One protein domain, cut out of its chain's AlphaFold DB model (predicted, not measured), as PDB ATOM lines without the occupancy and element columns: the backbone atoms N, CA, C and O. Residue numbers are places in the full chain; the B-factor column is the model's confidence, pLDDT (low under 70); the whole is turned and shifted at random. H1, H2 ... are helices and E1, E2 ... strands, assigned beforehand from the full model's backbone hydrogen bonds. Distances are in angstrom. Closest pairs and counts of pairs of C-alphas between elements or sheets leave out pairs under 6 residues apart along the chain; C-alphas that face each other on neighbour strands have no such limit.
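Overview. This is residues 3 to 204 of the 356 residues of a protein of Galleria mellonella (UniProt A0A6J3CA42). A compact body of crossed helices has H4, H5, H11 and H7 touching one after another in a ring, with H6 packed on H4 and H5 and H10 on H6. H2, H3 and a tiny two-stranded sheet, E1 with E2, make one end with H1 beyond them; toward the other end H9 crosses close over H7, and H8 lies at the far end of H7. The printed part has 202 residues, with eleven named helices and two named strands in the order H1 H2 E1 H3 H4 E2 H5 H6 H7 H8 H9 H10 H11; the class is mostly helix and the sheet is antiparallel. The radius of gyration of the C-alphas is 17.2 A, and the spans are 54 by 49 by 28 A.

Along the chain. H1, residues 3 to 9, begins at C-alpha 3 (76.593, -118.360, 112.527). H2, residues 17 to 31, is 21.1 A long, and E1, residues 36 to 38, is 6.7 A long. H3 is residues 39 to 46, and H4, residues 52 to 63, is 15.9 A long. E2, residues 72 to 74, is 6.9 A long and is followed directly by H5, residues 75 to 87, of 17.9 A. H6, residues 90 to 100, is 15.1 A long. H7, residues 113 to 133, is the longest helix at 30.3 A and begins at C-alpha 113 (37.275, -102.509, 94.562). H8 is residues 137 to 144, H9 is residues 151 to 163 with 18.2 A, and H10 is residues 178 to 187 with 14.3 A. H11, residues 189 to 202, is 19.9 A long and ends at C-alpha 202 (60.628, -113.519, 95.819).

Arrangement. H1 touches H2 about perpendicular at 73 degrees, the closest C-alphas being those of Ala 9 and Gln 20, 5.5 A apart. H2 touches H3 with residues 30 to 31 alone, at a steep tilt of 61 degrees, closest at Ala 30 and Leu 42, 5.5 A between C-alphas. E1 and E2 are antiparallel at 150 degrees, with N 37 and O 73 at 3.0 A and N 73 and O 37 at 2.9 A, within hydrogen-bond range. H3 touches H4 at a steep tilt of 47 degrees, with C-alphas 43 and 55 closest at 6.2 A. H4 touches H5 with residues 61 to 62 alone, the closest C-alphas being those of Leu 62 and Arg 77, 6.3 A apart. H6 touches H5, closest at C-alphas 84 and 92, 5.5 A, and touches H10, closest at C-alphas 90 and 182, 6.3 A. H7 touches H4, closest at C-alphas 122 and 54, 5.1 A, and touches H8 with residues 131 to 132 alone, closest at C-alphas 131 and 139, 6.1 A. H9 touches H7 at a steep tilt of 48 degrees, opposite ways, with C-alphas 158 and 121 closest at 3.8 A. H11 touches H5 at a shallow tilt of 34 degrees, only just short of steep, with C-alphas 196 and 86 closest at 4.7 A. H11 also touches H7, closest at C-alphas 198 and 127, 5.7 A. Every O i to N i+4 pair is within hydrogen-bond range in H1, H3, H4, H6, H7, H9, H10 and H11; the counts are 9 of 11 in H2, 7 of 9 in H5 and 3 of 4 in H8.

Size, cuts and confidence. The two C-alphas farthest apart, those of Asn 3 and Ser 171, are 55.2 A from each other. The printed part has no cut. The links H6 to H7 and H9 to H10 are long, and residues 111 to 112 in the one pair antiparallel with residues 175 to 176 in the other. The mean pLDDT of the printed part is 92.0, and residues 3 to 11 are under 70.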
ATOM      1  N   ASN A   3      77.054-118.424 111.129       51.94
ATOM      2  CA  ASN A   3      76.593-118.360 112.527       51.94
ATOM      3  C   ASN A   3      75.475-117.319 112.772       51.94
ATOM      4  O   ASN A   3      74.549-117.564 113.538       51.94
ATOM      5  N   THR A   4      75.493-116.181 112.071       53.75
ATOM      6  CA  THR A   4      74.497-115.104 112.256       53.75
ATOM      7  C   THR A   4      73.133-115.453 111.644       53.75
ATOM      8  O   THR A   4      72.101-115.099 112.201       53.75
ATOM      9  N   SER A   5      73.108-116.228 110.547       53.28
ATOM     10  CA  SER A   5      71.863-116.702 109.904       53.28
ATOM     11  C   SER A   5      71.034-117.570 110.828       53.28
ATOM     12  O   SER A   5      69.830-117.378 110.941       53.28
ATOM     13  N   LYS A   6      71.706-118.512 111.498       57.84
ATOM     14  CA  LYS A   6      71.066-119.417 112.444       57.84
ATOM     15  C   LYS A   6      70.513-118.646 113.640       57.84
ATOM     16  O   LYS A   6      69.437-118.983 114.101       57.84
ATOM     17  N   LYS A   7      71.191-117.585 114.100       62.12
ATOM     18  CA  LYS A   7      70.736-116.767 115.238       62.12
ATOM     19  C   LYS A   7      69.490-115.923 114.942       62.12
ATOM     20  O   LYS A   7      68.610-115.880 115.791       62.12
ATOM     21  N   LEU A   8      69.407-115.268 113.777       62.75
ATOM     22  CA  LEU A   8      68.202-114.521 113.368       62.75
ATOM     23  C   LEU A   8      67.021-115.467 113.114       62.75
ATOM     24  O   LEU A   8      65.937-115.254 113.648       62.75
ATOM     25  N   ALA A   9      67.258-116.554 112.376       61.72
ATOM     26  CA  ALA A   9      66.233-117.550 112.075       61.72
ATOM     27  C   ALA A   9      65.714-118.281 113.324       61.72
ATOM     28  O   ALA A   9      64.512-118.478 113.450       61.72
ATOM     29  N   ALA A  10      66.588-118.613 114.283       60.72
ATOM     30  CA  ALA A  10      66.203-119.292 115.524       60.72
ATOM     31  C   ALA A  10      65.267-118.467 116.423       60.72
ATOM     32  O   ALA A  10      64.647-119.032 117.319       60.72
ATOM     33  N   LYS A  11      65.162-117.148 116.204       63.62
ATOM     34  CA  LYS A  11      64.233-116.275 116.936       63.62
ATOM     35  C   LYS A  11      62.857-116.158 116.274       63.62
ATOM     36  O   LYS A  11      61.921-115.726 116.937       63.62
ATOM     37  N   CYS A  12      62.719-116.530 115.000       76.94
ATOM     38  CA  CYS A  12      61.445-116.471 114.287       76.94
ATOM     39  C   CYS A  12      60.760-117.842 114.340       76.94
ATOM     40  O   CYS A  12      61.040-118.731 113.535       76.94
ATOM     41  N   THR A  13      59.853-118.009 115.300       83.56
ATOM     42  CA  THR A  13      59.092-119.252 115.510       83.56
ATOM     43  C   THR A  13      58.106-119.556 114.383       83.56
ATOM     44  O   THR A  13      57.656-120.690 114.261       83.56
ATOM     45  N   LEU A  14      57.800-118.563 113.540       88.19
ATOM     46  CA  LEU A  14      56.868-118.709 112.427       88.19
ATOM     47  C   LEU A  14      57.410-119.602 111.312       88.19
ATOM     48  O   LEU A  14      56.604-120.212 110.626       88.19
ATOM     49  N   LEU A  15      58.729-119.686 111.107       89.00
ATOM     50  CA  LEU A  15      59.340-120.385 109.970       89.00
ATOM     51  C   LEU A  15      59.688-121.842 110.299       89.00
ATOM     52  O   LEU A  15      60.313-122.130 111.322       89.00
ATOM     53  N   THR A  16      59.394-122.754 109.373       88.06
ATOM     54  CA  THR A  16      59.915-124.129 109.400       88.06
ATOM     55  C   THR A  16      61.435-124.145 109.202       88.06
ATOM     56  O   THR A  16      62.029-123.184 108.709       88.06
ATOM     57  N   LYS A  17      62.096-125.258 109.552       82.62
ATOM     58  CA  LYS A  17      63.559-125.395 109.411       82.62
ATOM     59  C   LYS A  17      64.047-125.170 107.975       82.62
ATOM     60  O   LYS A  17      65.104-124.564 107.789       82.62
ATOM     61  N   ASP A  18      63.279-125.617 106.984       82.12
ATOM     62  CA  ASP A  18      63.637-125.460 105.574       82.12
ATOM     63  C   ASP A  18      63.447-124.011 105.117       82.12
ATOM     64  O   ASP A  18      64.370-123.416 104.560       82.12
ATOM     65  N   GLU A  19      62.308-123.390 105.441       88.62
ATOM     66  CA  GLU A  19      62.043-121.981 105.117       88.62
ATOM     67  C   GLU A  19      63.082-121.045 105.759       88.62
ATOM     68  O   GLU A  19      63.565-120.118 105.107       88.62
ATOM     69  N   GLN A  20      63.498-121.314 107.004       87.56
ATOM     70  CA  GLN A  20      64.509-120.528 107.721       87.56
ATOM     71  C   GLN A  20      65.799-120.339 106.916       87.56
ATOM     72  O   GLN A  20      66.361-119.241 106.901       87.56
ATOM     73  N   LYS A  21      66.268-121.388 106.228       86.81
ATOM     74  CA  LYS A  21      67.489-121.339 105.411       86.81
ATOM     75  C   LYS A  21      67.357-120.307 104.289       86.81
ATOM     76  O   LYS A  21      68.237-119.458 104.136       86.81
ATOM     77  N   TYR A  22      66.268-120.372 103.528       89.81
ATOM     78  CA  TYR A  22      66.050-119.535 102.348       89.81
ATOM     79  C   TYR A  22      65.631-118.110 102.713       89.81
ATOM     80  O   TYR A  22      66.226-117.158 102.213       89.81
ATOM     81  N   VAL A  23      64.684-117.940 103.641       92.31
ATOM     82  CA  VAL A  23      64.206-116.616 104.071       92.31
ATOM     83  C   VAL A  23      65.342-115.811 104.709       92.31
ATOM     84  O   VAL A  23      65.522-114.639 104.376       92.31
ATOM     85  N   ALA A  24      66.185-116.429 105.549       92.00
ATOM     86  CA  ALA A  24      67.349-115.750 106.127       92.00
ATOM     87  C   ALA A  24      68.440-115.435 105.092       92.00
ATOM     88  O   ALA A  24      69.092-114.392 105.188       92.00
ATOM     89  N   ALA A  25      68.648-116.308 104.101       92.19
ATOM     90  CA  ALA A  25      69.575-116.040 103.004       92.19
ATOM     91  C   ALA A  25      69.106-114.848 102.155       92.19
ATOM     92  O   ALA A  25      69.894-113.937 101.896       92.19
ATOM     93  N   THR A  26      67.821-114.809 101.801       94.38
ATOM     94  CA  THR A  26      67.219-113.701 101.051       94.38
ATOM     95  C   THR A  26      67.251-112.400 101.848       94.38
ATOM     96  O   THR A  26      67.670-111.376 101.310       94.38
ATOM     97  N   PHE A  27      66.920-112.432 103.143       95.88
ATOM     98  CA  PHE A  27      67.017-111.257 104.011       95.88
ATOM     99  C   PHE A  27      68.445-110.702 104.062       95.88
ATOM    100  O   PHE A  27      68.654-109.500 103.918       95.88
ATOM    101  N   ARG A  28      69.455-111.568 104.224       93.81
ATOM    102  CA  ARG A  28      70.873-111.167 104.219       93.81
ATOM    103  C   ARG A  28      71.279-110.521 102.895       93.81
ATOM    104  O   ARG A  28      71.991-109.519 102.905       93.81
ATOM    105  N   ALA A  29      70.851-111.101 101.776       94.94
ATOM    106  CA  ALA A  29      71.160-110.575 100.453       94.94
ATOM    107  C   ALA A  29      70.547-109.179 100.254       94.94
ATOM    108  O   ALA A  29      71.256-108.256  99.858       94.94
ATOM    109  N   ALA A  30      69.271-109.004 100.612       96.00
ATOM    110  CA  ALA A  30      68.573-107.723 100.510       96.00
ATOM    111  C   ALA A  30      69.116-106.662 101.490       96.00
ATOM    112  O   ALA A  30      69.245-105.496 101.135       96.00
ATOM    113  N   SER A  31      69.495-107.061 102.710       95.81
ATOM    114  CA  SER A  31      70.046-106.169 103.751       95.81
ATOM    115  C   SER A  31      71.530-105.848 103.578       95.81
ATOM    116  O   SER A  31      72.080-105.084 104.371       95.81
ATOM    117  N   LYS A  32      72.218-106.463 102.605       94.69
ATOM    118  CA  LYS A  32      73.685-106.398 102.471       94.69
ATOM    119  C   LYS A  32      74.405-106.807 103.767       94.69
ATOM    120  O   LYS A  32      75.428-106.231 104.124       94.69
ATOM    121  N   ASN A  33      73.893-107.842 104.440       91.56
ATOM    122  CA  ASN A  33      74.353-108.355 105.741       91.56
ATOM    123  C   ASN A  33      74.050-107.478 106.972       91.56
ATOM    124  O   ASN A  33      74.574-107.771 108.045       91.56
ATOM    125  N   SER A  34      73.203-106.453 106.847       93.69
ATOM    126  CA  SER A  34      72.694-105.681 107.989       93.69
ATOM    127  C   SER A  34      71.626-106.455 108.783       93.69
ATOM    128  O   SER A  34      71.021-107.406 108.287       93.69
ATOM    129  N   GLU A  35      71.361-106.038 110.024       92.94
ATOM    130  CA  GLU A  35      70.267-106.572 110.855       92.94
ATOM    131  C   GLU A  35      68.878-106.109 110.384       92.94
ATOM    132  O   GLU A  35      67.863-106.699 110.755       92.94
ATOM    133  N   ARG A  36      68.836-105.067 109.547       96.44
ATOM    134  CA  ARG A  36      67.620-104.466 108.989       96.44
ATOM    135  C   ARG A  36      67.774-104.210 107.492       96.44
ATOM    136  O   ARG A  36      68.866-103.872 107.032       96.44
ATOM    137  N   ILE A  37      66.684-104.330 106.736       98.06
ATOM    138  CA  ILE A  37      66.648-103.985 105.306       98.06
ATOM    139  C   ILE A  37      66.101-102.562 105.149       98.06
ATOM    140  O   ILE A  37      65.091-102.239 105.768       98.06
ATOM    141  N   ARG A  38      66.734-101.725 104.317       98.00
ATOM    142  CA  ARG A  38      66.181-100.423 103.893       98.00
ATOM    143  C   ARG A  38      65.208-100.615 102.732       98.00
ATOM    144  O   ARG A  38      65.456-101.465 101.879       98.00
ATOM    145  N   GLU A  39      64.161 -99.800 102.666       97.19
ATOM    146  CA  GLU A  39      63.138 -99.883 101.611       97.19
ATOM    147  C   GLU A  39      63.738 -99.900 100.196       97.19
ATOM    148  O   GLU A  39      63.500-100.843  99.439       97.19
ATOM    149  N   ASP A  40      64.600 -98.931  99.877       96.38
ATOM    150  CA  ASP A  40      65.235 -98.822  98.558       96.38
ATOM    151  C   ASP A  40      66.071-100.055  98.193       96.38
ATOM    152  O   ASP A  40      66.096-100.486  97.037       96.38
ATOM    153  N   ASP A  41      66.757-100.644  99.178       97.75
ATOM    154  CA  ASP A  41      67.556-101.848  98.960       97.75
ATOM    155  C   ASP A  41      66.651-103.044  98.628       97.75
ATOM    156  O   ASP A  41      66.981-103.823  97.731       97.75
ATOM    157  N   LEU A  42      65.491-103.165  99.287       97.25
ATOM    158  CA  LEU A  42      64.538-104.243  99.019       97.25
ATOM    159  C   LEU A  42      63.845-104.085  97.663       97.25
ATOM    160  O   LEU A  42      63.788-105.046  96.892       97.25
ATOM    161  N   ILE A  43      63.359-102.880  97.348       96.06
ATOM    162  CA  ILE A  43      62.717-102.581  96.059       96.06
ATOM    163  C   ILE A  43      63.702-102.855  94.920       96.06
ATOM    164  O   ILE A  43      63.353-103.518  93.940       96.06
ATOM    165  N   LYS A  44      64.962-102.431  95.068       96.62
ATOM    166  CA  LYS A  44      66.018-102.720  94.092       96.62
ATOM    167  C   LYS A  44      66.307-104.218  93.975       96.62
ATOM    168  O   LYS A  44      66.513-104.707  92.866       96.62
ATOM    169  N   PHE A  45      66.324-104.943  95.092       96.31
ATOM    170  CA  PHE A  45      66.589-106.381  95.116       96.31
ATOM    171  C   PHE A  45      65.491-107.192  94.405       96.31
ATOM    172  O   PHE A  45      65.801-108.089  93.620       96.31
ATOM    173  N   TRP A  46      64.213-106.869  94.625       96.31
ATOM    174  CA  TRP A  46      63.090-107.558  93.976       96.31
ATOM    175  C   TRP A  46      62.747-107.040  92.575       96.31
ATOM    176  O   TRP A  46      62.187-107.799  91.781       96.31
ATOM    177  N   GLY A  47      63.106-105.799  92.235       96.19
ATOM    178  CA  GLY A  47      62.761-105.117  90.977       96.19
ATOM    179  C   GLY A  47      62.861-105.962  89.691       96.19
ATOM    180  O   GLY A  47      61.918-105.962  88.889       96.19
ATOM    181  N   PRO A  48      63.934-106.753  89.479       94.38
ATOM    182  CA  PRO A  48      64.071-107.584  88.283       94.38
ATOM    183  C   PRO A  48      62.978-108.644  88.098       94.38
ATOM    184  O   PRO A  48      62.758-109.085  86.976       94.38
ATOM    185  N   GLN A  49      62.275-109.043  89.163       93.69
ATOM    186  CA  GLN A  49      61.308-110.148  89.157       93.69
ATOM    187  C   GLN A  49      59.885-109.750  89.582       93.69
ATOM    188  O   GLN A  49      58.978-110.557  89.418       93.69
ATOM    189  N   ILE A  50      59.671-108.524  90.074       97.12
ATOM    190  CA  ILE A  50      58.378-108.051  90.600       97.12
ATOM    191  C   ILE A  50      57.745-106.962  89.719       97.12
ATOM    192  O   ILE A  50      58.457-106.251  89.002       97.12
ATOM    193  N   ASP A  51      56.417-106.848  89.740       98.25
ATOM    194  CA  ASP A  51      55.688-105.677  89.241       98.25
ATOM    195  C   ASP A  51      55.930-104.468  90.173       98.25
ATOM    196  O   ASP A  51      55.859-104.631  91.395       98.25
ATOM    197  N   PRO A  52      56.212-103.258  89.653       98.00
ATOM    198  CA  PRO A  52      56.458-102.085  90.493       98.00
ATOM    199  C   PRO A  52      55.303-101.733  91.440       98.00
ATOM    200  O   PRO A  52      55.559-101.317  92.569       98.00
ATOM    201  N   ARG A  53      54.042-101.940  91.025       98.06
ATOM    202  CA  ARG A  53      52.875-101.709  91.891       98.06
ATOM    203  C   ARG A  53      52.882-102.689  93.056       98.06
ATOM    204  O   ARG A  53      52.744-102.269  94.201       98.06
ATOM    205  N   LEU A  54      53.148-103.970  92.782       98.62
ATOM    206  CA  LEU A  54      53.258-104.974  93.840       98.62
ATOM    207  C   LEU A  54      54.410-104.637  94.790       98.62
ATOM    208  O   LEU A  54      54.219-104.699  95.995       98.62
ATOM    209  N   ALA A  55      55.575-104.219  94.283       98.19
ATOM    210  CA  ALA A  55      56.684-103.790  95.139       98.19
ATOM    211  C   ALA A  55      56.279-102.657  96.095       98.19
ATOM    212  O   ALA A  55      56.616-102.715  97.277       98.19
ATOM    213  N   GLN A  56      55.514-101.674  95.613       97.25
ATOM    214  CA  GLN A  56      54.997-100.595  96.452       97.25
ATOM    215  C   GLN A  56      53.979-101.100  97.484       97.25
ATOM    216  O   GLN A  56      54.066-100.736  98.656       97.25
ATOM    217  N   TYR A  57      53.050-101.972  97.088       98.25
ATOM    218  CA  TYR A  57      52.082-102.565  98.012       98.25
ATOM    219  C   TYR A  57      52.766-103.414  99.093       98.25
ATOM    220  O   TYR A  57      52.435-103.332 100.273       98.25
ATOM    221  N   LEU A  58      53.772-104.213  98.737       98.19
ATOM    222  CA  LEU A  58      54.541-104.982  99.719       98.19
ATOM    223  C   LEU A  58      55.395-104.074 100.607       98.19
ATOM    224  O   LEU A  58      55.575-104.376 101.786       98.19
ATOM    225  N   SER A  59      55.870-102.946 100.073       97.44
ATOM    226  CA  SER A  59      56.546-101.931 100.877       97.44
ATOM    227  C   SER A  59      55.624-101.384 101.971       97.44
ATOM    228  O   SER A  59      56.011-101.375 103.137       97.44
ATOM    229  N   ASN A  60      54.375-101.046 101.642       97.19
ATOM    230  CA  ASN A  60      53.410-100.562 102.635       97.19
ATOM    231  C   ASN A  60      53.209-101.565 103.788       97.19
ATOM    232  O   ASN A  60      53.162-101.169 104.948       97.19
ATOM    233  N   PHE A  61      53.172-102.873 103.502       97.38
ATOM    234  CA  PHE A  61      53.078-103.901 104.548       97.38
ATOM    235  C   PHE A  61      54.329-103.969 105.442       97.38
ATOM    236  O   PHE A  61      54.218-104.142 106.662       97.38
ATOM    237  N   LEU A  62      55.516-103.903 104.835       97.81
ATOM    238  CA  LEU A  62      56.800-104.122 105.511       97.81
ATOM    239  C   LEU A  62      57.279-102.901 106.293       97.81
ATOM    240  O   LEU A  62      57.847-103.047 107.372       97.81
ATOM    241  N   PHE A  63      57.066-101.718 105.728       97.31
ATOM    242  CA  PHE A  63      57.584-100.451 106.225       97.31
ATOM    243  C   PHE A  63      56.486 -99.575 106.826       97.31
ATOM    244  O   PHE A  63      56.812 -98.618 107.511       97.31
ATOM    245  N   GLY A  64      55.206 -99.895 106.628       94.75
ATOM    246  CA  GLY A  64      54.086 -99.021 106.976       94.75
ATOM    247  C   GLY A  64      53.774 -98.016 105.863       94.75
ATOM    248  O   GLY A  64      54.472 -97.927 104.850       94.75
ATOM    249  N   SER A  65      52.713 -97.235 106.050       90.75
ATOM    250  CA  SER A  65      52.250 -96.231 105.085       90.75
ATOM    251  C   SER A  65      52.045 -94.861 105.732       90.75
ATOM    252  O   SER A  65      51.795 -94.748 106.933       90.75
ATOM    253  N   GLY A  66      52.129 -93.800 104.926       88.31
ATOM    254  CA  GLY A  66      51.932 -92.429 105.396       88.31
ATOM    255  C   GLY A  66      52.923 -92.040 106.497       88.31
ATOM    256  O   GLY A  66      54.121 -92.279 106.374       88.31
ATOM    257  N   GLN A  67      52.416 -91.447 107.579       85.75
ATOM    258  CA  GLN A  67      53.231 -90.950 108.696       85.75
ATOM    259  C   GLN A  67      53.844 -92.062 109.563       85.75
ATOM    260  O   GLN A  67      54.802 -91.814 110.285       85.75
ATOM    261  N   GLN A  68      53.316 -93.289 109.495       85.00
ATOM    262  CA  GLN A  68      53.826 -94.430 110.267       85.00
ATOM    263  C   GLN A  68      54.942 -95.193 109.537       85.00
ATOM    264  O   GLN A  68      55.387 -96.244 109.999       85.00
ATOM    265  N   LYS A  69      55.392 -94.692 108.382       93.75
ATOM    266  CA  LYS A  69      56.370 -95.379 107.547       93.75
ATOM    267  C   LYS A  69      57.767 -95.368 108.182       93.75
ATOM    268  O   LYS A  69      58.397 -94.324 108.328       93.75
ATOM    269  N   SER A  70      58.271 -96.549 108.520       95.44
ATOM    270  CA  SER A  70      59.646 -96.806 108.944       95.44
ATOM    271  C   SER A  70      60.583 -96.888 107.731       95.44
ATOM    272  O   SER A  70      60.235 -97.514 106.734       95.44
ATOM    273  N   PRO A  71      61.818 -96.359 107.798       95.31
ATOM    274  CA  PRO A  71      62.794 -96.488 106.709       95.31
ATOM    275  C   PRO A  71      63.382 -97.904 106.582       95.31
ATOM    276  O   PRO A  71      64.087 -98.210 105.614       95.31
ATOM    277  N   THR A  72      63.156 -98.760 107.584       97.75
ATOM    278  CA  THR A  72      63.767-100.089 107.671       97.75
ATOM    279  C   THR A  72      62.807-101.155 108.186       97.75
ATOM    280  O   THR A  72      61.943-100.854 109.007       97.75
ATOM    281  N   VAL A  73      63.021-102.409 107.780       97.44
ATOM    282  CA  VAL A  73      62.257-103.574 108.243       97.44
ATOM    283  C   VAL A  73      63.168-104.631 108.873       97.44
ATOM    284  O   VAL A  73      64.290-104.874 108.413       97.44
ATOM    285  N   GLU A  74      62.686-105.254 109.948       95.75
ATOM    286  CA  GLU A  74      63.366-106.340 110.657       95.75
ATOM    287  C   GLU A  74      63.051-107.717 110.064       95.75
ATOM    288  O   GLU A  74      62.088-107.904 109.319       95.75
ATOM    289  N   PHE A  75      63.851-108.716 110.445       95.62
ATOM    290  CA  PHE A  75      63.709-110.085 109.956       95.62
ATOM    291  C   PHE A  75      62.328-110.694 110.219       95.62
ATOM    292  O   PHE A  75      61.778-111.330 109.326       95.62
ATOM    293  N   ASN A  76      61.748-110.472 111.403       94.31
ATOM    294  CA  ASN A  76      60.446-111.049 111.750       94.31
ATOM    295  C   ASN A  76      59.337-110.524 110.834       94.31
ATOM    296  O   ASN A  76      58.625-111.323 110.241       94.31
ATOM    297  N   ARG A  77      59.258-109.206 110.618       95.50
ATOM    298  CA  ARG A  77      58.251-108.609 109.727       95.50
ATOM    299  C   ARG A  77      58.452-109.008 108.261       95.50
ATOM    300  O   ARG A  77      57.487-109.228 107.532       95.50
ATOM    301  N   PHE A  78      59.705-109.163 107.833       97.50
ATOM    302  CA  PHE A  78      60.026-109.725 106.520       97.50
ATOM    303  C   PHE A  78      59.580-111.190 106.386       97.50
ATOM    304  O   PHE A  78      59.084-111.581 105.332       97.50
ATOM    305  N   ALA A  79      59.731-111.999 107.437       96.56
ATOM    306  CA  ALA A  79      59.285-113.390 107.463       96.56
ATOM    307  C   ALA A  79      57.754-113.518 107.531       96.56
ATOM    308  O   ALA A  79      57.197-114.363 106.835       96.56
ATOM    309  N   GLU A  80      57.078-112.661 108.299       96.75
ATOM    310  CA  GLU A  80      55.611-112.574 108.374       96.75
ATOM    311  C   GLU A  80      54.994-112.416 106.988       96.75
ATOM    312  O   GLU A  80      54.100-113.177 106.629       96.75
ATOM    313  N   LEU A  81      55.525-111.497 106.171       97.81
ATOM    314  CA  LEU A  81      55.020-111.293 104.815       97.81
ATOM    315  C   LEU A  81      55.042-112.593 103.993       97.81
ATOM    316  O   LEU A  81      54.085-112.890 103.282       97.81
ATOM    317  N   TYR A  82      56.111-113.383 104.097       97.12
ATOM    318  CA  TYR A  82      56.196-114.672 103.413       97.12
ATOM    319  C   TYR A  82      55.199-115.686 103.982       97.12
ATOM    320  O   TYR A  82      54.409-116.257 103.231       97.12
ATOM    321  N   VAL A  83      55.219-115.895 105.301       95.75
ATOM    322  CA  VAL A  83      54.412-116.930 105.961       95.75
ATOM    323  C   VAL A  83      52.925-116.678 105.740       95.75
ATOM    324  O   VAL A  83      52.216-117.600 105.332       95.75
ATOM    325  N   TYR A  84      52.470-115.438 105.925       96.88
ATOM    326  CA  TYR A  84      51.060-115.083 105.800       96.88
ATOM    327  C   TYR A  84      50.525-115.314 104.384       96.88
ATOM    328  O   TYR A  84      49.414-115.811 104.224       96.88
ATOM    329  N   ASN A  85      51.322-115.051 103.346       95.75
ATOM    330  CA  ASN A  85      50.888-115.273 101.965       95.75
ATOM    331  C   ASN A  85      50.987-116.730 101.497       95.75
ATOM    332  O   ASN A  85      50.228-117.133 100.619       95.75
ATOM    333  N   VAL A  86      51.916-117.515 102.046       93.19
ATOM    334  CA  VAL A  86      52.132-118.908 101.618       93.19
ATOM    335  C   VAL A  86      51.221-119.874 102.368       93.19
ATOM    336  O   VAL A  86      50.625-120.766 101.767       93.19
ATOM    337  N   ARG A  87      51.085-119.705 103.683       92.50
ATOM    338  CA  ARG A  87      50.344-120.644 104.538       92.50
ATOM    339  C   ARG A  87      49.614-119.988 105.703       92.50
ATOM    340  O   ARG A  87      49.252-120.684 106.649       92.50
ATOM    341  N   GLY A  88      49.423-118.674 105.643       93.38
ATOM    342  CA  GLY A  88      48.716-117.946 106.680       93.38
ATOM    343  C   GLY A  88      47.228-118.258 106.730       93.38
ATOM    344  O   GLY A  88      46.627-118.759 105.769       93.38
ATOM    345  N   THR A  89      46.625-117.924 107.864       95.50
ATOM    346  CA  THR A  89      45.174-117.947 108.049       95.50
ATOM    347  C   THR A  89      44.492-116.911 107.147       95.50
ATOM    348  O   THR A  89      45.123-116.154 106.402       95.50
ATOM    349  N   VAL A  90      43.161-116.896 107.148       95.88
ATOM    350  CA  VAL A  90      42.406-115.870 106.415       95.88
ATOM    351  C   VAL A  90      42.674-114.492 107.013       95.88
ATOM    352  O   VAL A  90      42.959-113.576 106.254       95.88
ATOM    353  N   ASP A  91      42.698-114.373 108.338       95.44
ATOM    354  CA  ASP A  91      42.930-113.103 109.039       95.44
ATOM    355  C   ASP A  91      44.340-112.557 108.787       95.44
ATOM    356  O   ASP A  91      44.527-111.368 108.539       95.44
ATOM    357  N   GLU A  92      45.345-113.433 108.758       96.38
ATOM    358  CA  GLU A  92      46.715-113.052 108.409       96.38
ATOM    359  C   GLU A  92      46.809-112.545 106.961       96.38
ATOM    360  O   GLU A  92      47.484-111.551 106.688       96.38
ATOM    361  N   ARG A  93      46.091-113.182 106.024       97.06
ATOM    362  CA  ARG A  93      46.019-112.731 104.624       97.06
ATOM    363  C   ARG A  93      45.216-111.441 104.468       97.06
ATOM    364  O   ARG A  93      45.633-110.583 103.695       97.06
ATOM    365  N   MET A  94      44.139-111.261 105.234       96.94
ATOM    366  CA  MET A  94      43.404-109.996 105.332       96.94
ATOM    367  C   MET A  94      44.339-108.880 105.797       96.94
ATOM    368  O   MET A  94      44.450-107.859 105.122       96.94
ATOM    369  N   MET A  95      45.101-109.100 106.872       96.31
ATOM    370  CA  MET A  95      46.087-108.135 107.359       96.31
ATOM    371  C   MET A  95      47.130-107.783 106.294       96.31
ATOM    372  O   MET A  95      47.460-106.610 106.124       96.31
ATOM    373  N   VAL A  96      47.637-108.771 105.546       97.31
ATOM    374  CA  VAL A  96      48.527-108.494 104.411       97.31
ATOM    375  C   VAL A  96      47.833-107.607 103.385       97.31
ATOM    376  O   VAL A  96      48.387-106.570 103.033       97.31
ATOM    377  N   THR A  97      46.647-107.993 102.907       97.31
ATOM    378  CA  THR A  97      45.929-107.267 101.851       97.31
ATOM    379  C   THR A  97      45.639-105.823 102.256       97.31
ATOM    380  O   THR A  97      45.980-104.907 101.509       97.31
ATOM    381  N   TYR A  98      45.089-105.594 103.448       97.12
ATOM    382  CA  TYR A  98      44.774-104.254 103.949       97.12
ATOM    383  C   TYR A  98      46.029-103.388 104.080       97.12
ATOM    384  O   TYR A  98      46.111-102.324 103.457       97.12
ATOM    385  N   ASN A  99      47.042-103.867 104.809       96.12
ATOM    386  CA  ASN A  99      48.247-103.077 105.063       96.12
ATOM    387  C   ASN A  99      49.027-102.830 103.765       96.12
ATOM    388  O   ASN A  99      49.596-101.755 103.575       96.12
ATOM    389  N   SER A 100      49.018-103.785 102.827       97.31
ATOM    390  CA  SER A 100      49.593-103.589 101.498       97.31
ATOM    391  C   SER A 100      48.907-102.471 100.715       97.31
ATOM    392  O   SER A 100      49.559-101.715  99.992       97.31
ATOM    393  N   LEU A 101      47.603-102.317 100.905       96.38
ATOM    394  CA  LEU A 101      46.796-101.265 100.300       96.38
ATOM    395  C   LEU A 101      46.787 -99.961 101.119       96.38
ATOM    396  O   LEU A 101      46.041 -99.037 100.799       96.38
ATOM    397  N   GLY A 102      47.646 -99.855 102.141       93.81
ATOM    398  CA  GLY A 102      47.796 -98.655 102.967       93.81
ATOM    399  C   GLY A 102      46.615 -98.407 103.905       93.81
ATOM    400  O   GLY A 102      46.325 -97.259 104.243       93.81
ATOM    401  N   LYS A 103      45.898 -99.470 104.282       92.69
ATOM    402  CA  LYS A 103      44.796 -99.450 105.245       92.69
ATOM    403  C   LYS A 103      45.149-100.348 106.422       92.69
ATOM    404  O   LYS A 103      45.688-101.427 106.219       92.69
ATOM    405  N   ASP A 104      44.801 -99.942 107.633       88.31
ATOM    406  CA  ASP A 104      44.903-100.840 108.780       88.31
ATOM    407  C   ASP A 104      43.738-101.824 108.750       88.31
ATOM    408  O   ASP A 104      42.578-101.421 108.604       88.31
ATOM    409  N   TYR A 105      44.041-103.115 108.878       86.88
ATOM    410  CA  TYR A 105      42.998-104.125 108.970       86.88
ATOM    411  C   TYR A 105      42.145-103.905 110.221       86.88
ATOM    412  O   TYR A 105      42.623-103.977 111.352       86.88
ATOM    413  N   ASN A 106      40.861-103.655 109.993       84.56
ATOM    414  CA  ASN A 106      39.806-103.749 110.986       84.56
ATOM    415  C   ASN A 106      38.500-104.140 110.281       84.56
ATOM    416  O   ASN A 106      38.340-103.902 109.083       84.56
ATOM    417  N   GLU A 107      37.561-104.722 111.023       85.00
ATOM    418  CA  GLU A 107      36.314-105.275 110.475       85.00
ATOM    419  C   GLU A 107      35.390-104.225 109.833       85.00
ATOM    420  O   GLU A 107      34.517-104.578 109.044       85.00
ATOM    421  N   THR A 108      35.585-102.937 110.139       90.00
ATOM    422  CA  THR A 108      34.721-101.842 109.662       90.00
ATOM    423  C   THR A 108      35.252-101.123 108.426       90.00
ATOM    424  O   THR A 108      34.497-100.428 107.751       90.00
ATOM    425  N   VAL A 109      36.548-101.245 108.124       92.00
ATOM    426  CA  VAL A 109      37.151-100.565 106.978       92.00
ATOM    427  C   VAL A 109      36.881-101.370 105.719       92.00
ATOM    428  O   VAL A 109      37.319-102.510 105.566       92.00
ATOM    429  N   GLU A 110      36.183-100.738 104.788       93.94
ATOM    430  CA  GLU A 110      35.959-101.281 103.458       93.94
ATOM    431  C   GLU A 110      37.116-100.923 102.517       93.94
ATOM    432  O   GLU A 110      37.757 -99.870 102.641       93.94
ATOM    433  N   LEU A 111      37.383-101.799 101.548       94.44
ATOM    434  CA  LEU A 111      38.399-101.570 100.524       94.44
ATOM    435  C   LEU A 111      37.752-101.164  99.197       94.44
ATOM    436  O   LEU A 111      36.882-101.885  98.714       94.44
ATOM    437  N   PRO A 112      38.197-100.072  98.551       94.69
ATOM    438  CA  PRO A 112      37.753 -99.753  97.199       94.69
ATOM    439  C   PRO A 112      38.082-100.902  96.240       94.69
ATOM    440  O   PRO A 112      39.243-101.315  96.141       94.69
ATOM    441  N   TYR A 113      37.092-101.387  95.488       95.50
ATOM    442  CA  TYR A 113      37.275-102.509  94.562       95.50
ATOM    443  C   TYR A 113      38.367-102.237  93.523       95.50
ATOM    444  O   TYR A 113      39.173-103.112  93.217       95.50
ATOM    445  N   GLN A 114      38.458-101.001  93.027       94.38
ATOM    446  CA  GLN A 114      39.488-100.620  92.061       94.38
ATOM    447  C   GLN A 114      40.911-100.828  92.612       94.38
ATOM    448  O   GLN A 114      41.792-101.281  91.883       94.38
ATOM    449  N   LEU A 115      41.127-100.583  93.907       95.25
ATOM    450  CA  LEU A 115      42.422-100.795  94.553       95.25
ATOM    451  C   LEU A 115      42.720-102.295  94.733       95.25
ATOM    452  O   LEU A 115      43.841-102.742  94.486       95.25
ATOM    453  N   LEU A 116      41.703-103.088  95.085       96.62
ATOM    454  CA  LEU A 116      41.801-104.550  95.145       96.62
ATOM    455  C   LEU A 116      42.121-105.160  93.769       96.62
ATOM    456  O   LEU A 116      42.946-106.072  93.659       96.62
ATOM    457  N   LYS A 117      41.499-104.635  92.710       96.75
ATOM    458  CA  LYS A 117      41.735-105.036  91.321       96.75
ATOM    459  C   LYS A 117      43.185-104.796  90.915       96.75
ATOM    460  O   LYS A 117      43.851-105.720  90.459       96.75
ATOM    461  N   GLU A 118      43.703-103.591  91.146       97.50
ATOM    462  CA  GLU A 118      45.099-103.243  90.846       97.50
ATOM    463  C   GLU A 118      46.099-104.108  91.627       97.50
ATOM    464  O   GLU A 118      47.129-104.521  91.082       97.50
ATOM    465  N   TYR A 119      45.776-104.450  92.878       98.38
ATOM    466  CA  TYR A 119      46.553-105.398  93.671       98.38
ATOM    467  C   TYR A 119      46.602-106.783  93.009       98.38
ATOM    468  O   TYR A 119      47.696-107.306  92.774       98.38
ATOM    469  N   CYS A 120      45.456-107.338  92.603       98.50
ATOM    470  CA  CYS A 120      45.384-108.630  91.909       98.50
ATOM    471  C   CYS A 120      46.121-108.620  90.561       98.50
ATOM    472  O   CYS A 120      46.871-109.550  90.255       98.50
ATOM    473  N   GLU A 121      45.976-107.552  89.773       98.56
ATOM    474  CA  GLU A 121      46.729-107.351  88.528       98.56
ATOM    475  C   GLU A 121      48.241-107.343  88.760       98.56
ATOM    476  O   GLU A 121      48.991-107.914  87.969       98.56
ATOM    477  N   SER A 122      48.706-106.717  89.843       98.75
ATOM    478  CA  SER A 122      50.133-106.652  90.166       98.75
ATOM    479  C   SER A 122      50.709-108.018  90.581       98.75
ATOM    480  O   SER A 122      51.845-108.348  90.217       98.75
ATOM    481  N   ILE A 123      49.910-108.857  91.255       98.69
ATOM    482  CA  ILE A 123      50.250-110.256  91.567       98.69
ATOM    483  C   ILE A 123      50.313-111.084  90.281       98.69
ATOM    484  O   ILE A 123      51.322-111.748  90.030       98.69
ATOM    485  N   ALA A 124      49.281-111.009  89.435       98.31
ATOM    486  CA  ALA A 124      49.237-111.717  88.157       98.31
ATOM    487  C   ALA A 124      50.413-111.317  87.247       98.31
ATOM    488  O   ALA A 124      51.114-112.175  86.711       98.31
ATOM    489  N   SER A 125      50.693-110.016  87.137       98.12
ATOM    490  CA  SER A 125      51.831-109.463  86.394       98.12
ATOM    491  C   SER A 125      53.168-109.993  86.898       98.12
ATOM    492  O   SER A 125      53.983-110.486  86.109       98.12
ATOM    493  N   THR A 126      53.364-109.994  88.218       98.19
ATOM    494  CA  THR A 126      54.562-110.563  88.843       98.19
ATOM    495  C   THR A 126      54.703-112.052  88.522       98.19
ATOM    496  O   THR A 126      55.777-112.491  88.110       98.19
ATOM    497  N   TYR A 127      53.627-112.833  88.624       96.88
ATOM    498  CA  TYR A 127      53.658-114.258  88.297       96.88
ATOM    499  C   TYR A 127      54.005-114.523  86.822       96.88
ATOM    500  O   TYR A 127      54.891-115.328  86.526       96.88
ATOM    501  N   ILE A 128      53.384-113.812  85.877       95.88
ATOM    502  CA  ILE A 128      53.691-113.960  84.446       95.88
ATOM    503  C   ILE A 128      55.140-113.540  84.142       95.88
ATOM    504  O   ILE A 128      55.807-114.176  83.322       95.88
ATOM    505  N   LYS A 129      55.673-112.520  84.826       95.00
ATOM    506  CA  LYS A 129      57.088-112.119  84.739       95.00
ATOM    507  C   LYS A 129      58.031-113.219  85.248       95.00
ATOM    508  O   LYS A 129      59.050-113.497  84.608       95.00
ATOM    509  N   ILE A 130      57.671-113.896  86.337       92.94
ATOM    510  CA  ILE A 130      58.401-115.065  86.856       92.94
ATOM    511  C   ILE A 130      58.377-116.214  85.842       92.94
ATOM    512  O   ILE A 130      59.419-116.800  85.560       92.94
ATOM    513  N   LEU A 131      57.226-116.513  85.233       91.81
ATOM    514  CA  LEU A 131      57.131-117.550  84.200       91.81
ATOM    515  C   LEU A 131      58.008-117.244  82.982       91.81
ATOM    516  O   LEU A 131      58.725-118.126  82.514       91.81
ATOM    517  N   LYS A 132      57.997-115.994  82.504       90.88
ATOM    518  CA  LYS A 132      58.811-115.546  81.360       90.88
ATOM    519  C   LYS A 132      60.317-115.639  81.614       90.88
ATOM    520  O   LYS A 132      61.075-115.810  80.666       90.88
ATOM    521  N   SER A 133      60.744-115.526  82.870       88.81
ATOM    522  CA  SER A 133      62.149-115.649  83.285       88.81
ATOM    523  C   SER A 133      62.513-117.046  83.808       88.81
ATOM    524  O   SER A 133      63.662-117.291  84.176       88.81
ATOM    525  N   SER A 134      61.556-117.978  83.838       84.69
ATOM    526  CA  SER A 134      61.760-119.323  84.367       84.69
ATOM    527  C   SER A 134      62.616-120.176  83.430       84.69
ATOM    528  O   SER A 134      62.379-120.244  82.227       84.69
ATOM    529  N   SER A 135      63.558-120.932  83.997       82.44
ATOM    530  CA  SER A 135      64.314-121.964  83.273       82.44
ATOM    531  C   SER A 135      63.542-123.282  83.110       82.44
ATOM    532  O   SER A 135      64.014-124.203  82.431       82.44
ATOM    533  N   SER A 136      62.348-123.387  83.710       84.81
ATOM    534  CA  SER A 136      61.506-124.582  83.652       84.81
ATOM    535  C   SER A 136      61.180-124.958  82.210       84.81
ATOM    536  O   SER A 136      60.614-124.156  81.467       84.81
ATOM    537  N   LYS A 137      61.463-126.217  81.835       85.44
ATOM    538  CA  LYS A 137      61.085-126.769  80.521       85.44
ATOM    539  C   LYS A 137      59.599-126.535  80.234       85.44
ATOM    540  O   LYS A 137      59.250-126.186  79.117       85.44
ATOM    541  N   ARG A 138      58.746-126.637  81.261       89.12
ATOM    542  CA  ARG A 138      57.299-126.433  81.139       89.12
ATOM    543  C   ARG A 138      56.942-125.044  80.608       89.12
ATOM    544  O   ARG A 138      56.179-124.949  79.658       89.12
ATOM    545  N   ALA A 139      57.482-123.983  81.209       89.62
ATOM    546  CA  ALA A 139      57.205-122.613  80.774       89.62
ATOM    547  C   ALA A 139      57.860-122.315  79.418       89.62
ATOM    548  O   ALA A 139      57.231-121.711  78.551       89.62
ATOM    549  N   ARG A 140      59.100-122.788  79.217       89.44
ATOM    550  CA  ARG A 140      59.847-122.572  77.974       89.44
ATOM    551  C   ARG A 140      59.135-123.139  76.752       89.44
ATOM    552  O   ARG A 140      58.983-122.403  75.790       89.44
ATOM    553  N   THR A 141      58.610-124.365  76.812       90.00
ATOM    554  CA  THR A 141      57.901-124.970  75.669       90.00
ATOM    555  C   THR A 141      56.680-124.146  75.236       90.00
ATOM    556  O   THR A 141      56.486-123.930  74.043       90.00
ATOM    557  N   TRP A 142      55.891-123.613  76.179       91.62
ATOM    558  CA  TRP A 142      54.785-122.702  75.849       91.62
ATOM    559  C   TRP A 142      55.291-121.405  75.192       91.62
ATOM    560  O   TRP A 142      54.775-120.978  74.162       91.62
ATOM    561  N   ILE A 143      56.323-120.778  75.759       90.88
ATOM    562  CA  ILE A 143      56.855-119.491  75.278       90.88
ATOM    563  C   ILE A 143      57.503-119.618  73.891       90.88
ATOM    564  O   ILE A 143      57.289-118.759  73.031       90.88
ATOM    565  N   GLU A 144      58.297-120.669  73.678       88.94
ATOM    566  CA  GLU A 144      58.992-120.966  72.419       88.94
ATOM    567  C   GLU A 144      57.989-121.218  71.281       88.94
ATOM    568  O   GLU A 144      58.236-120.801  70.154       88.94
ATOM    569  N   LYS A 145      56.810-121.780  71.588       88.25
ATOM    570  CA  LYS A 145      55.705-121.997  70.635       88.25
ATOM    571  C   LYS A 145      54.742-120.811  70.491       88.25
ATOM    572  O   LYS A 145      53.650-120.964  69.958       88.25
ATOM    573  N   GLY A 146      55.134-119.624  70.955       88.06
ATOM    574  CA  GLY A 146      54.424-118.376  70.661       88.06
ATOM    575  C   GLY A 146      53.366-117.946  71.680       88.06
ATOM    576  O   GLY A 146      52.839-116.847  71.539       88.06
ATOM    577  N   PHE A 147      53.115-118.717  72.746       90.62
ATOM    578  CA  PHE A 147      52.125-118.401  73.793       90.62
ATOM    579  C   PHE A 147      52.639-117.316  74.757       90.62
ATOM    580  O   PHE A 147      52.758-117.517  75.965       90.62
ATOM    581  N   LYS A 148      53.023-116.154  74.224       84.25
ATOM    582  CA  LYS A 148      53.690-115.073  74.961       84.25
ATOM    583  C   LYS A 148      52.662-114.115  75.562       84.25
ATOM    584  O   LYS A 148      51.829-113.573  74.852       84.25
ATOM    585  N   GLY A 149      52.767-113.860  76.869       77.44
ATOM    586  CA  GLY A 149      51.820-112.995  77.591       77.44
ATOM    587  C   GLY A 149      51.762-111.556  77.062       77.44
ATOM    588  O   GLY A 149      52.804-110.886  77.068       77.44
ATOM    589  N   ARG A 150      50.566-111.072  76.695       89.06
ATOM    590  CA  ARG A 150      50.278-109.655  76.380       89.06
ATOM    591  C   ARG A 150      49.884-108.887  77.644       89.06
ATOM    592  O   ARG A 150      49.236-109.442  78.524       89.06
ATOM    593  N   ALA A 151      50.244-107.605  77.737       92.56
ATOM    594  CA  ALA A 151      49.959-106.798  78.930       92.56
ATOM    595  C   ALA A 151      48.452-106.712  79.247       92.56
ATOM    596  O   ALA A 151      48.064-106.875  80.401       92.56
ATOM    597  N   SER A 152      47.608-106.556  78.223       94.69
ATOM    598  CA  SER A 152      46.146-106.535  78.367       94.69
ATOM    599  C   SER A 152      45.584-107.846  78.926       94.69
ATOM    600  O   SER A 152      44.731-107.818  79.803       94.69
ATOM    601  N   HIS A 153      46.089-109.003  78.489       96.06
ATOM    602  CA  HIS A 153      45.627-110.302  78.994       96.06
ATOM    603  C   HIS A 153      46.101-110.569  80.430       96.06
ATOM    604  O   HIS A 153      45.414-111.226  81.205       96.06
ATOM    605  N   VAL A 154      47.278-110.060  80.811       96.56
ATOM    606  CA  VAL A 154      47.755-110.093  82.206       96.56
ATOM    607  C   VAL A 154      46.850-109.256  83.112       96.56
ATOM    608  O   VAL A 154      46.499-109.705  84.201       96.56
ATOM    609  N   GLN A 155      46.446-108.065  82.659       96.62
ATOM    610  CA  GLN A 155      45.471-107.239  83.375       96.62
ATOM    611  C   GLN A 155      44.115-107.945  83.472       96.62
ATOM    612  O   GLN A 155      43.572-108.041  84.566       96.62
ATOM    613  N   ALA A 156      43.624-108.533  82.376       97.44
ATOM    614  CA  ALA A 156      42.372-109.289  82.366       97.44
ATOM    615  C   ALA A 156      42.385-110.485  83.339       97.44
ATOM    616  O   ALA A 156      41.371-110.753  83.977       97.44
ATOM    617  N   LEU A 157      43.528-111.165  83.508       98.38
ATOM    618  CA  LEU A 157      43.696-112.214  84.521       98.38
ATOM    619  C   LEU A 157      43.551-111.653  85.943       98.38
ATOM    620  O   LEU A 157      42.841-112.231  86.760       98.38
ATOM    621  N   GLY A 158      44.203-110.525  86.235       98.00
ATOM    622  CA  GLY A 158      44.075-109.843  87.526       98.00
ATOM    623  C   GLY A 158      42.655-109.352  87.807       98.00
ATOM    624  O   GLY A 158      42.139-109.579  88.900       98.00
ATOM    625  N   GLU A 159      42.009-108.741  86.810       97.38
ATOM    626  CA  GLU A 159      40.609-108.309  86.880       97.38
ATOM    627  C   GLU A 159      39.683-109.495  87.148       97.38
ATOM    628  O   GLU A 159      38.837-109.409  88.030       97.38
ATOM    629  N   ALA A 160      39.854-110.618  86.448       97.62
ATOM    630  CA  ALA A 160      39.006-111.790  86.637       97.62
ATOM    631  C   ALA A 160      39.192-112.440  88.012       97.62
ATOM    632  O   ALA A 160      38.213-112.851  88.631       97.62
ATOM    633  N   VAL A 161      40.424-112.469  88.533       97.75
ATOM    634  CA  VAL A 161      40.693-112.900  89.911       97.75
ATOM    635  C   VAL A 161      39.985-111.982  90.912       97.75
ATOM    636  O   VAL A 161      39.314-112.490  91.811       97.75
ATOM    637  N   ALA A 162      40.077-110.661  90.747       97.12
ATOM    638  CA  ALA A 162      39.418-109.691  91.624       97.12
ATOM    639  C   ALA A 162      37.886-109.765  91.540       97.12
ATOM    640  O   ALA A 162      37.217-109.770  92.568       97.12
ATOM    641  N   ALA A 163      37.327-109.905  90.336       95.81
ATOM    642  CA  ALA A 163      35.887-109.916  90.084       95.81
ATOM    643  C   ALA A 163      35.139-111.051  90.806       95.81
ATOM    644  O   ALA A 163      33.942-110.950  91.063       95.81
ATOM    645  N   THR A 164      35.830-112.129  91.187       95.00
ATOM    646  CA  THR A 164      35.222-113.218  91.975       95.00
ATOM    647  C   THR A 164      34.843-112.817  93.407       95.00
ATOM    648  O   THR A 164      34.161-113.590  94.076       95.00
ATOM    649  N   VAL A 165      35.234-111.624  93.883       95.06
ATOM    650  CA  VAL A 165      34.767-111.070  95.169       95.06
ATOM    651  C   VAL A 165      33.252-110.813  95.169       95.06
ATOM    652  O   VAL A 165      32.611-110.892  96.217       95.06
ATOM    653  N   GLY A 166      32.662-110.602  93.985       90.88
ATOM    654  CA  GLY A 166      31.240-110.312  93.807       90.88
ATOM    655  C   GLY A 166      30.866-108.869  94.160       90.88
ATOM    656  O   GLY A 166      31.728-108.044  94.430       90.88
ATOM    657  N   GLY A 167      29.566-108.567  94.144       88.31
ATOM    658  CA  GLY A 167      29.046-107.206  94.324       88.31
ATOM    659  C   GLY A 167      28.768-106.486  93.001       88.31
ATOM    660  O   GLY A 167      28.773-107.098  91.932       88.31
ATOM    661  N   ASP A 168      28.484-105.187  93.084       83.44
ATOM    662  CA  ASP A 168      28.223-104.333  91.920       83.44
ATOM    663  C   ASP A 168      29.542-103.828  91.321       83.44
ATOM    664  O   ASP A 168      29.952-102.689  91.528       83.44
ATOM    665  N   LEU A 169      30.250-104.712  90.617       83.94
ATOM    666  CA  LEU A 169      31.592-104.443  90.084       83.94
ATOM    667  C   LEU A 169      31.632-103.339  89.017       83.94
ATOM    668  O   LEU A 169      32.710-102.823  88.716       83.94
ATOM    669  N   ASP A 170      30.480-103.007  88.431       78.88
ATOM    670  CA  ASP A 170      30.348-101.939  87.442       78.88
ATOM    671  C   ASP A 170      30.161-100.564  88.116       78.88
ATOM    672  O   ASP A 170      30.344 -99.526  87.474       78.88
ATOM    673  N   SER A 171      29.871-100.536  89.423       83.38
ATOM    674  CA  SER A 171      29.814 -99.303  90.201       83.38
ATOM    675  C   SER A 171      31.222 -98.781  90.522       83.38
ATOM    676  O   SER A 171      32.001 -99.451  91.208       83.38
ATOM    677  N   PRO A 172      31.558 -97.534  90.134       75.88
ATOM    678  CA  PRO A 172      32.844 -96.919  90.475       75.88
ATOM    679  C   PRO A 172      33.008 -96.674  91.984       75.88
ATOM    680  O   PRO A 172      34.113 -96.405  92.451       75.88
ATOM    681  N   HIS A 173      31.918 -96.773  92.750       82.56
ATOM    682  CA  HIS A 173      31.902 -96.643  94.205       82.56
ATOM    683  C   HIS A 173      31.802 -97.995  94.917       82.56
ATOM    684  O   HIS A 173      31.541 -98.021  96.120       82.56
ATOM    685  N   HIS A 174      32.004 -99.115  94.217       91.50
ATOM    686  CA  HIS A 174      31.984-100.417  94.862       91.50
ATOM    687  C   HIS A 174      33.135-100.554  95.865       91.50
ATOM    688  O   HIS A 174      34.318-100.456  95.520       91.50
ATOM    689  N   HIS A 175      32.759-100.782  97.118       94.06
ATOM    690  CA  HIS A 175      33.664-101.097  98.207       94.06
ATOM    691  C   HIS A 175      33.387-102.522  98.682       94.06
ATOM    692  O   HIS A 175      32.235-102.952  98.767       94.06
ATOM    693  N   CYS A 176      34.459-103.259  98.947       94.94
ATOM    694  CA  CYS A 176      34.408-104.618  99.452       94.94
ATOM    695  C   CYS A 176      34.479-104.584 100.980       94.94
ATOM    696  O   CYS A 176      35.426-104.031 101.550       94.94
ATOM    697  N   THR A 177      33.500-105.198 101.639       94.75
ATOM    698  CA  THR A 177      33.484-105.331 103.100       94.75
ATOM    699  C   THR A 177      34.513-106.360 103.572       94.75
ATOM    700  O   THR A 177      34.944-107.234 102.810       94.75
ATOM    701  N   ALA A 178      34.881-106.308 104.855       94.88
ATOM    702  CA  ALA A 178      35.780-107.299 105.444       94.88
ATOM    703  C   ALA A 178      35.227-108.735 105.326       94.88
ATOM    704  O   ALA A 178      35.984-109.673 105.076       94.88
ATOM    705  N   GLU A 179      33.906-108.908 105.438       94.75
ATOM    706  CA  GLU A 179      33.234-110.203 105.270       94.75
ATOM    707  C   GLU A 179      33.357-110.729 103.832       94.75
ATOM    708  O   GLU A 179      33.738-111.886 103.623       94.75
ATOM    709  N   GLN A 180      33.096-109.876 102.834       95.19
ATOM    710  CA  GLN A 180      33.238-110.233 101.420       95.19
ATOM    711  C   GLN A 180      34.671-110.662 101.099       95.19
ATOM    712  O   GLN A 180      34.883-111.705 100.480       95.19
ATOM    713  N   LEU A 181      35.657-109.894 101.569       96.69
ATOM    714  CA  LEU A 181      37.076-110.180 101.361       96.69
ATOM    715  C   LEU A 181      37.525-111.457 102.076       96.69
ATOM    716  O   LEU A 181      38.247-112.257 101.484       96.69
ATOM    717  N   SER A 182      37.068-111.685 103.308       96.44
ATOM    718  CA  SER A 182      37.374-112.901 104.066       96.44
ATOM    719  C   SER A 182      36.862-114.145 103.337       96.44
ATOM    720  O   SER A 182      37.633-115.070 103.059       96.44
ATOM    721  N   LYS A 183      35.590-114.134 102.914       97.12
ATOM    722  CA  LYS A 183      34.998-115.216 102.113       97.12
ATOM    723  C   LYS A 183      35.744-115.408 100.794       97.12
ATOM    724  O   LYS A 183      36.039-116.536 100.408       97.12
ATOM    725  N   TRP A 184      36.079-114.320 100.114       97.25
ATOM    726  CA  TRP A 184      36.803-114.361  98.849       97.25
ATOM    727  C   TRP A 184      38.218-114.941  98.993       97.25
ATOM    728  O   TRP A 184      38.596-115.817  98.220       97.25
ATOM    729  N   LEU A 185      38.986-114.562 100.019       97.00
ATOM    730  CA  LEU A 185      40.314-115.136 100.293       97.00
ATOM    731  C   LEU A 185      40.263-116.617 100.708       97.00
ATOM    732  O   LEU A 185      41.265-117.337 100.577       97.00
ATOM    733  N   GLN A 186      39.127-117.081 101.236       96.12
ATOM    734  CA  GLN A 186      38.878-118.495 101.529       96.12
ATOM    735  C   GLN A 186      38.618-119.307 100.259       96.12
ATOM    736  O   GLN A 186      39.159-120.404 100.125       96.12
ATOM    737  N   THR A 187      37.812-118.784  99.333       95.75
ATOM    738  CA  THR A 187      37.323-119.540  98.169       95.75
ATOM    739  C   THR A 187      38.156-119.343  96.904       95.75
ATOM    740  O   THR A 187      38.174-120.228  96.048       95.75
ATOM    741  N   ASN A 188      38.879-118.229  96.770       96.19
ATOM    742  CA  ASN A 188      39.681-117.928  95.587       96.19
ATOM    743  C   ASN A 188      41.022-118.680  95.605       96.19
ATOM    744  O   ASN A 188      42.062-118.184  96.053       96.19
ATOM    745  N   THR A 189      40.991-119.910  95.099       94.75
ATOM    746  CA  THR A 189      42.158-120.796  95.019       94.75
ATOM    747  C   THR A 189      43.231-120.270  94.069       94.75
ATOM    748  O   THR A 189      44.416-120.375  94.390       94.75
ATOM    749  N   LEU A 190      42.847-119.653  92.947       97.00
ATOM    750  CA  LEU A 190      43.792-119.111  91.971       97.00
ATOM    751  C   LEU A 190      44.608-117.955  92.561       97.00
ATOM    752  O   LEU A 190      45.829-117.950  92.423       97.00
ATOM    753  N   LEU A 191      43.974-117.008  93.263       97.44
ATOM    754  CA  LEU A 191      44.694-115.932  93.951       97.44
ATOM    755  C   LEU A 191      45.693-116.496  94.959       97.44
ATOM    756  O   LEU A 191      46.847-116.073  94.977       97.44
ATOM    757  N   LYS A 192      45.258-117.473  95.767       96.00
ATOM    758  CA  LYS A 192      46.125-118.137  96.743       96.00
ATOM    759  C   LYS A 192      47.350-118.750  96.061       96.00
ATOM    760  O   LYS A 192      48.467-118.484  96.486       96.00
ATOM    761  N   GLN A 193      47.154-119.513  94.985       96.06
ATOM    762  CA  GLN A 193      48.246-120.160  94.251       96.06
ATOM    763  C   GLN A 193      49.174-119.150  93.560       96.06
ATOM    764  O   GLN A 193      50.392-119.327  93.568       96.06
ATOM    765  N   LEU A 194      48.623-118.082  92.970       97.56
ATOM    766  CA  LEU A 194      49.411-117.005  92.369       97.56
ATOM    767  C   LEU A 194      50.287-116.319  93.421       97.56
ATOM    768  O   LEU A 194      51.494-116.202  93.217       97.56
ATOM    769  N   ALA A 195      49.695-115.907  94.546       96.88
ATOM    770  CA  ALA A 195      50.417-115.288  95.649       96.88
ATOM    771  C   ALA A 195      51.512-116.227  96.167       96.88
ATOM    772  O   ALA A 195      52.683-115.853  96.174       96.88
ATOM    773  N   GLU A 196      51.168-117.472  96.498       95.56
ATOM    774  CA  GLU A 196      52.111-118.481  96.979       95.56
ATOM    775  C   GLU A 196      53.335-118.598  96.053       95.56
ATOM    776  O   GLU A 196      54.475-118.438  96.495       95.56
ATOM    777  N   LEU A 197      53.118-118.775  94.745       94.88
ATOM    778  CA  LEU A 197      54.194-118.908  93.757       94.88
ATOM    779  C   LEU A 197      55.037-117.637  93.608       94.88
ATOM    780  O   LEU A 197      56.257-117.730  93.428       94.88
ATOM    781  N   VAL A 198      54.415-116.460  93.708       96.81
ATOM    782  CA  VAL A 198      55.122-115.175  93.733       96.81
ATOM    783  C   VAL A 198      56.034-115.099  94.957       96.81
ATOM    784  O   VAL A 198      57.236-114.871  94.799       96.81
ATOM    785  N   PHE A 199      55.519-115.352  96.161       96.62
ATOM    786  CA  PHE A 199      56.293-115.242  97.400       96.62
ATOM    787  C   PHE A 199      57.393-116.300  97.504       96.62
ATOM    788  O   PHE A 199      58.523-115.970  97.866       96.62
ATOM    789  N   LEU A 200      57.136-117.536  97.081       93.25
ATOM    790  CA  LEU A 200      58.169-118.569  96.980       93.25
ATOM    791  C   LEU A 200      59.333-118.142  96.069       93.25
ATOM    792  O   LEU A 200      60.499-118.403  96.375       93.25
ATOM    793  N   ASN A 201      59.043-117.450  94.963       93.12
ATOM    794  CA  ASN A 201      60.081-116.934  94.077       93.12
ATOM    795  C   ASN A 201      60.800-115.703  94.660       93.12
ATOM    796  O   ASN A 201      62.034-115.647  94.629       93.12
ATOM    797  N   LEU A 202      60.062-114.733  95.216       95.06
ATOM    798  CA  LEU A 202      60.628-113.519  95.819       95.06
ATOM    799  C   LEU A 202      61.570-113.831  96.989       95.06
ATOM    800  O   LEU A 202      62.583-113.146  97.156       95.06
ATOM    801  N   TYR A 203      61.269-114.888  97.745       94.50
ATOM    802  CA  TYR A 203      62.055-115.351  98.890       94.50
ATOM    803  C   TYR A 203      63.103-116.408  98.532       94.50
ATOM    804  O   TYR A 203      63.810-116.896  99.414       94.50
ATOM    805  N   GLY A 204      63.246-116.742  97.245       88.12
ATOM    806  CA  GLY A 204      64.292-117.640  96.759       88.12
ATOM    807  C   GLY A 204      64.094-119.111  97.130       88.12
ATOM    808  O   GLY A 204      65.010-119.898  96.918       88.12
TER     809      GLY A 204